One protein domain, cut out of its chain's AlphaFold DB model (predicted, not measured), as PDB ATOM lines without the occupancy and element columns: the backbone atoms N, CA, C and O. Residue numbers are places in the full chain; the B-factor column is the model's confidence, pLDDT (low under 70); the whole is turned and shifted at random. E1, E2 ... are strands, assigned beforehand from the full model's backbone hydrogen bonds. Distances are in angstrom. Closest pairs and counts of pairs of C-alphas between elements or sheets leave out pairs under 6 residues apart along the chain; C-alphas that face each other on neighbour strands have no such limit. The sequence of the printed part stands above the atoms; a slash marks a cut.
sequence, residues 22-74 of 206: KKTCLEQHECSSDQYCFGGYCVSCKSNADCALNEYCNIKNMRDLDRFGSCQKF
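Overview. This is residues 22 to 74 of the 206 residues of an uncharacterized protein of Polysphondylium pallidum (strain ATCC 26659 / Pp 5 / PN500) (UniProt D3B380). With little regular structure, this flat domain is mostly loops round two tiny two-stranded hairpins, E1-E2 and E3-E4, set apart along the longest axis. Residues 22 to 35 loop round the E1-E2 end, and residues 58 to 70 bulge to one side between E3 and E4. The 53 printed residues have no named helix and four named strands, E1 to E4 in chain order, in two antiparallel sheets; the class is all strand, with 12 residues in named elements. It is compact, radius of gyration of the C-alphas 10.4 A, spanning 30 by 23 by 12 A.

Arrangement. Look at E1, residues 36 to 38, and E2, residues 41 to 43: this antiparallel hairpin has N 36 and O 43 within hydrogen-bond range at 2.8 A. In the antiparallel hairpin of E3, residues 55 to 57, and E4, residues 71 to 73, find N 56 and O 72 at 2.8 A, within hydrogen-bond range. E2 and E3 are apart.

Along the chain. Find C-alpha 36 at (246.256, 189.318, 250.490); E1 runs 5.9 A, E2 6.1 A. E3 runs 7.0 A; E4 runs 6.8 A to C-alpha 73 at (242.876, 195.503, 231.898).

Size, cuts and confidence. The C-alphas of Leu 26 and Asn 54 are farthest apart, 30.5 A. The printed part has no cut. The links E2 to E3 and E3 to E4 are long. Residues 53 to 54 have pLDDT under 70.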
ATOM      1  N   LYS A  22     238.329 200.008 250.764       75.25
ATOM      2  CA  LYS A  22     239.205 198.860 250.932       75.25
ATOM      3  C   LYS A  22     239.441 198.589 252.404       75.25
ATOM      4  O   LYS A  22     239.826 199.480 253.160       75.25
ATOM      5  N   LYS A  23     239.261 197.330 252.798       86.44
ATOM      6  CA  LYS A  23     239.551 196.882 254.157       86.44
ATOM      7  C   LYS A  23     241.047 197.047 254.430       86.44
ATOM      8  O   LYS A  23     241.864 196.523 253.678       86.44
ATOM      9  N   THR A  24     241.400 197.773 255.483       91.00
ATOM     10  CA  THR A  24     242.781 197.868 255.967       91.00
ATOM     11  C   THR A  24     243.182 196.583 256.679       91.00
ATOM     12  O   THR A  24     242.335 195.922 257.281       91.00
ATOM     13  N   CYS A  25     244.464 196.247 256.640       91.19
ATOM     14  CA  CYS A  25     245.011 195.086 257.327       91.19
ATOM     15  C   CYS A  25     246.450 195.349 257.782       91.19
ATOM     16  O   CYS A  25     247.198 196.096 257.148       91.19
ATOM     17  N   LEU A  26     246.829 194.707 258.875       93.06
ATOM     18  CA  LEU A  26     248.192 194.567 259.371       93.06
ATOM     19  C   LEU A  26     248.712 193.152 259.108       93.06
ATOM     20  O   LEU A  26     249.898 192.974 258.838       93.06
ATOM     21  N   GLU A  27     247.820 192.157 259.136       92.31
ATOM     22  CA  GLU A  27     248.172 190.750 258.968       92.31
ATOM     23  C   GLU A  27     247.273 190.024 257.960       92.31
ATOM     24  O   GLU A  27     246.114 190.369 257.726       92.31
ATOM     25  N   GLN A  28     247.802 188.952 257.361       89.50
ATOM     26  CA  GLN A  28     247.120 188.188 256.312       89.50
ATOM     27  C   GLN A  28     245.791 187.563 256.766       89.50
ATOM     28  O   GLN A  28     244.882 187.412 255.951       89.50
ATOM     29  N   HIS A  29     245.672 187.190 258.042       91.06
ATOM     30  CA  HIS A  29     244.480 186.532 258.582       91.06
ATOM     31  C   HIS A  29     243.266 187.477 258.679       91.06
ATOM     32  O   HIS A  29     242.135 187.016 258.812       91.06
ATOM     33  N   GLU A  30     243.489 188.792 258.598       91.94
ATOM     34  CA  GLU A  30     242.428 189.801 258.613       91.94
ATOM     35  C   GLU A  30     241.734 189.936 257.251       91.94
ATOM     36  O   GLU A  30     240.627 190.475 257.166       91.94
ATOM     37  N   CYS A  31     242.359 189.440 256.183       88.62
ATOM     38  CA  CYS A  31     241.804 189.431 254.837       88.62
ATOM     39  C   CYS A  31     241.113 188.099 254.526       88.62
ATOM     40  O   CYS A  31     241.420 187.060 255.108       88.62
ATOM     41  N   SER A  32     240.176 188.129 253.576       89.12
ATOM     42  CA  SER A  32     239.506 186.920 253.094       89.12
ATOM     43  C   SER A  32     240.508 185.912 252.513       89.12
ATOM     44  O   SER A  32     241.610 186.268 252.090       89.12
ATOM     45  N   SER A  33     240.126 184.633 252.471       84.94
ATOM     46  CA  SER A  33     240.999 183.538 252.019       84.94
ATOM     47  C   SER A  33     241.459 183.666 250.562       84.94
ATOM     48  O   SER A  33     242.491 183.107 250.194       84.94
ATOM     49  N   ASP A  34     240.749 184.432 249.741       83.75
ATOM     50  CA  ASP A  34     241.055 184.776 248.351       83.75
ATOM     51  C   ASP A  34     241.901 186.056 248.205       83.75
ATOM     52  O   ASP A  34     242.453 186.305 247.141       83.75
ATOM     53  N   GLN A  35     242.114 186.816 249.283       89.19
ATOM     54  CA  GLN A  35     242.814 188.106 249.278       89.19
ATOM     55  C   GLN A  35     244.195 188.043 249.946       89.19
ATOM     56  O   GLN A  35     244.564 187.045 250.573       89.19
ATOM     57  N   TYR A  36     244.970 189.117 249.821       89.00
ATOM     58  CA  TYR A  36     246.256 189.318 250.490       89.00
ATOM     59  C   TYR A  36     246.228 190.554 251.359       89.00
ATOM     60  O   TYR A  36     245.596 191.534 250.980       89.00
ATOM     61  N   CYS A  37     246.984 190.547 252.452       90.62
ATOM     62  CA  CYS A  37     247.329 191.793 253.117       90.62
ATOM     63  C   CYS A  37     248.585 192.399 252.477       90.62
ATOM     64  O   CYS A  37     249.678 191.854 252.622       90.62
ATOM     65  N   PHE A  38     248.439 193.504 251.739       89.31
ATOM     66  CA  PHE A  38     249.547 194.153 251.033       89.31
ATOM     67  C   PHE A  38     249.429 195.679 251.075       89.31
ATOM     68  O   PHE A  38     248.382 196.250 250.770       89.31
ATOM     69  N   GLY A  39     250.517 196.359 251.449       86.19
ATOM     70  CA  GLY A  39     250.543 197.823 251.545       86.19
ATOM     71  C   GLY A  39     249.566 198.403 252.576       86.19
ATOM     72  O   GLY A  39     249.144 199.542 252.418       86.19
ATOM     73  N   GLY A  40     249.181 197.621 253.594       90.00
ATOM     74  CA  GLY A  40     248.214 198.021 254.624       90.00
ATOM     75  C   GLY A  40     246.745 197.790 254.253       90.00
ATOM     76  O   GLY A  40     245.859 198.192 255.006       90.00
ATOM     77  N   TYR A  41     246.469 197.153 253.110       90.88
ATOM     78  CA  TYR A  41     245.113 196.900 252.624       90.88
ATOM     79  C   TYR A  41     244.927 195.456 252.172       90.88
ATOM     80  O   TYR A  41     245.853 194.815 251.672       90.88
ATOM     81  N   CYS A  42     243.696 194.967 252.286       90.69
ATOM     82  CA  CYS A  42     243.286 193.726 251.660       90.69
ATOM     83  C   CYS A  42     243.157 193.934 250.147       90.69
ATOM     84  O   CYS A  42     242.411 194.796 249.671       90.69
ATOM     85  N   VAL A  43     243.916 193.152 249.388       90.81
ATOM     86  CA  VAL A  43     244.027 193.234 247.930       90.81
ATOM     87  C   VAL A  43     243.689 191.894 247.289       90.81
ATOM     88  O   VAL A  43     243.941 190.844 247.875       90.81
ATOM     89  N   SER A  44     243.121 191.904 246.085       89.44
ATOM     90  CA  SER A  44     242.780 190.674 245.359       89.44
ATOM     91  C   SER A  44     243.962 190.108 244.569       89.44
ATOM     92  O   SER A  44     243.968 188.927 244.246       89.44
ATOM     93  N   CYS A  45     244.961 190.931 244.253       86.50
ATOM     94  CA  CYS A  45     246.174 190.503 243.566       86.50
ATOM     95  C   CYS A  45     247.414 191.127 244.213       86.50
ATOM     96  O   CYS A  45     247.361 192.254 244.717       86.50
ATOM     97  N   LYS A  46     248.537 190.405 244.169       85.69
ATOM     98  CA  LYS A  46     249.868 190.934 244.511       85.69
ATOM     99  C   LYS A  46     250.881 190.808 243.375       85.69
ATOM    100  O   LYS A  46     251.886 191.513 243.384       85.69
ATOM    101  N   SER A  47     250.609 189.956 242.388       80.50
ATOM    102  CA  SER A  47     251.426 189.811 241.182       80.50
ATOM    103  C   SER A  47     250.558 189.656 239.935       80.50
ATOM    104  O   SER A  47     249.356 189.389 240.019       80.50
ATOM    105  N   ASN A  48     251.154 189.803 238.749       77.44
ATOM    106  CA  ASN A  48     250.415 189.640 237.494       77.44
ATOM    107  C   ASN A  48     249.916 188.205 237.284       77.44
ATOM    108  O   ASN A  48     249.001 188.005 236.483       77.44
ATOM    109  N   ALA A  49     250.487 187.225 237.995       72.31
ATOM    110  CA  ALA A  49     250.058 185.829 237.972       72.31
ATOM    111  C   ALA A  49     248.663 185.621 238.581       72.31
ATOM    112  O   ALA A  49     247.960 184.699 238.176       72.31
ATOM    113  N   ASP A  50     248.237 186.488 239.504       77.19
ATOM    114  CA  ASP A  50     246.898 186.442 240.104       77.19
ATOM    115  C   ASP A  50     245.792 186.923 239.143       77.19
ATOM    116  O   ASP A  50     244.610 186.723 239.411       77.19
ATOM    117  N   CYS A  51     246.165 187.562 238.029       77.56
ATOM    118  CA  CYS A  51     245.238 188.205 237.103       77.56
ATOM    119  C   CYS A  51     245.009 187.406 235.819       77.56
ATOM    120  O   CYS A  51     245.840 186.592 235.406       77.56
ATOM    121  N   ALA A  52     243.879 187.671 235.155       72.69
ATOM    122  CA  ALA A  52     243.541 186.998 233.909       72.69
ATOM    123  C   ALA A  52     244.456 187.435 232.747       72.69
ATOM    124  O   ALA A  52     245.291 188.340 232.848       72.69
ATOM    125  N   LEU A  53     244.304 186.771 231.599       67.88
ATOM    126  CA  LEU A  53     245.053 187.113 230.391       67.88
ATOM    127  C   LEU A  53     244.782 188.574 229.979       67.88
ATOM    128  O   LEU A  53     243.636 189.009 229.958       67.88
ATOM    129  N   ASN A  54     245.837 189.303 229.603       69.94
ATOM    130  CA  ASN A  54     245.819 190.733 229.244       69.94
ATOM    131  C   ASN A  54     245.421 191.694 230.377       69.94
ATOM    132  O   ASN A  54     245.186 192.880 230.134       69.94
ATOM    133  N   GLU A  55     245.391 191.209 231.612       78.75
ATOM    134  CA  GLU A  55     245.283 192.044 232.802       78.75
ATOM    135  C   GLU A  55     246.644 192.167 233.486       78.75
ATOM    136  O   GLU A  55     247.535 191.350 233.249       78.75
ATOM    137  N   TYR A  56     246.810 193.177 234.326       84.00
ATOM    138  CA  TYR A  56     247.965 193.360 235.199       84.00
ATOM    139  C   TYR A  56     247.483 193.670 236.615       84.00
ATOM    140  O   TYR A  56     246.391 194.208 236.806       84.00
ATOM    141  N   CYS A  57     248.286 193.332 237.617       86.62
ATOM    142  CA  CYS A  57     247.983 193.663 238.999       86.62
ATOM    143  C   CYS A  57     248.493 195.067 239.331       86.62
ATOM    144  O   CYS A  57     249.697 195.332 239.285       86.62
ATOM    145  N   ASN A  58     247.593 195.983 239.687       90.69
ATOM    146  CA  ASN A  58     247.984 197.357 239.995       90.69
ATOM    147  C   ASN A  58     248.438 197.508 241.454       90.69
ATOM    148  O   ASN A  58     247.678 197.932 242.314       90.69
ATOM    149  N   ILE A  59     249.702 197.217 241.744       88.19
ATOM    150  CA  ILE A  59     250.302 197.417 243.079       88.19
ATOM    151  C   ILE A  59     251.064 198.745 243.221       88.19
ATOM    152  O   ILE A  59     251.784 198.943 244.199       88.19
ATOM    153  N   LYS A  60     250.964 199.648 242.238       86.56
ATOM    154  CA  LYS A  60     251.737 200.902 242.203       86.56
ATOM    155  C   LYS A  60     250.900 202.132 242.526       86.56
ATOM    156  O   LYS A  60     251.392 203.024 243.210       86.56
ATOM    157  N   ASN A  61     249.661 202.201 242.044       85.25
ATOM    158  CA  ASN A  61     248.805 203.361 242.266       85.25
ATOM    159  C   ASN A  61     248.036 203.215 243.585       85.25
ATOM    160  O   ASN A  61     246.930 202.692 243.605       85.25
ATOM    161  N   MET A  62     248.631 203.674 244.688       82.75
ATOM    162  CA  MET A  62     247.982 203.691 246.010       82.75
ATOM    163  C   MET A  62     247.016 204.874 246.205       82.75
ATOM    164  O   MET A  62     246.324 204.925 247.218       82.75
ATOM    165  N   ARG A  63     246.969 205.835 245.270       82.69
ATOM    166  CA  ARG A  63     246.045 206.982 245.336       82.69
ATOM    167  C   ARG A  63     244.627 206.593 244.946       82.69
ATOM    168  O   ARG A  63     243.671 207.112 245.509       82.69
ATOM    169  N   ASP A  64     244.514 205.698 243.976       85.50
ATOM    170  CA  ASP A  64     243.254 205.114 243.551       85.50
ATOM    171  C   ASP A  64     243.084 203.757 244.243       85.50
ATOM    172  O   ASP A  64     243.540 202.724 243.751       85.50
ATOM    173  N   LEU A  65     242.484 203.771 245.438       84.56
ATOM    174  CA  LEU A  65     242.311 202.565 246.253       84.56
ATOM    175  C   LEU A  65     241.407 201.520 245.584       84.56
ATOM    176  O   LEU A  65     241.601 200.328 245.840       84.56
ATOM    177  N   ASP A  66     240.495 201.948 244.706       85.62
ATOM    178  CA  ASP A  66     239.624 201.057 243.937       85.62
ATOM    179  C   ASP A  66     240.442 200.238 242.932       85.62
ATOM    180  O   ASP A  66     240.191 199.049 242.729       85.62
ATOM    181  N   ARG A  67     241.465 200.857 242.326       87.69
ATOM    182  CA  ARG A  67     242.350 200.192 241.359       87.69
ATOM    183  C   ARG A  67     243.547 199.518 242.004       87.69
ATOM    184  O   ARG A  67     243.991 198.498 241.474       87.69
ATOM    185  N   PHE A  68     244.066 200.035 243.116       89.88
ATOM    186  CA  PHE A  68     245.179 199.426 243.846       89.88
ATOM    187  C   PHE A  68     244.889 197.937 244.082       89.88
ATOM    188  O   PHE A  68     243.738 197.559 244.269       89.88
ATOM    189  N   GLY A  69     245.890 197.064 244.108       88.44
ATOM    190  CA  GLY A  69     245.752 195.655 244.474       88.44
ATOM    191  C   GLY A  69     244.632 194.878 243.767       88.44
ATOM    192  O   GLY A  69     244.088 193.940 244.347       88.44
ATOM    193  N   SER A  70     244.239 195.308 242.569       90.31
ATOM    194  CA  SER A  70     243.200 194.683 241.756       90.31
ATOM    195  C   SER A  70     243.709 194.445 240.337       90.31
ATOM    196  O   SER A  70     244.656 195.096 239.877       90.31
ATOM    197  N   CYS A  71     243.088 193.490 239.649       86.75
ATOM    198  CA  CYS A  71     243.426 193.163 238.273       86.75
ATOM    199  C   CYS A  71     242.805 194.186 237.326       86.75
ATOM    200  O   CYS A  71     241.589 194.355 237.268       86.75
ATOM    201  N   GLN A  72     243.661 194.888 236.596       90.19
ATOM    202  CA  GLN A  72     243.294 195.949 235.674       90.19
ATOM    203  C   GLN A  72     243.562 195.489 234.246       90.19
ATOM    204  O   GLN A  72     244.587 194.871 233.963       90.19
ATOM    205  N   LYS A  73     242.657 195.800 233.318       85.12
ATOM    206  CA  LYS A  73     242.876 195.503 231.898       85.12
ATOM    207  C   LYS A  73     243.973 196.398 231.350       85.12
ATOM    208  O   LYS A  73     243.951 197.604 231.578       85.12
ATOM    209  N   PHE A  74     244.893 195.823 230.585       84.50
ATOM    210  CA  PHE A  74     245.891 196.599 229.866       84.50
ATOM    211  C   PHE A  74     245.278 197.148 228.566       84.50
ATOM    212  O   PHE A  74     245.036 196.378 227.633       84.50
TER     213      PHE A  74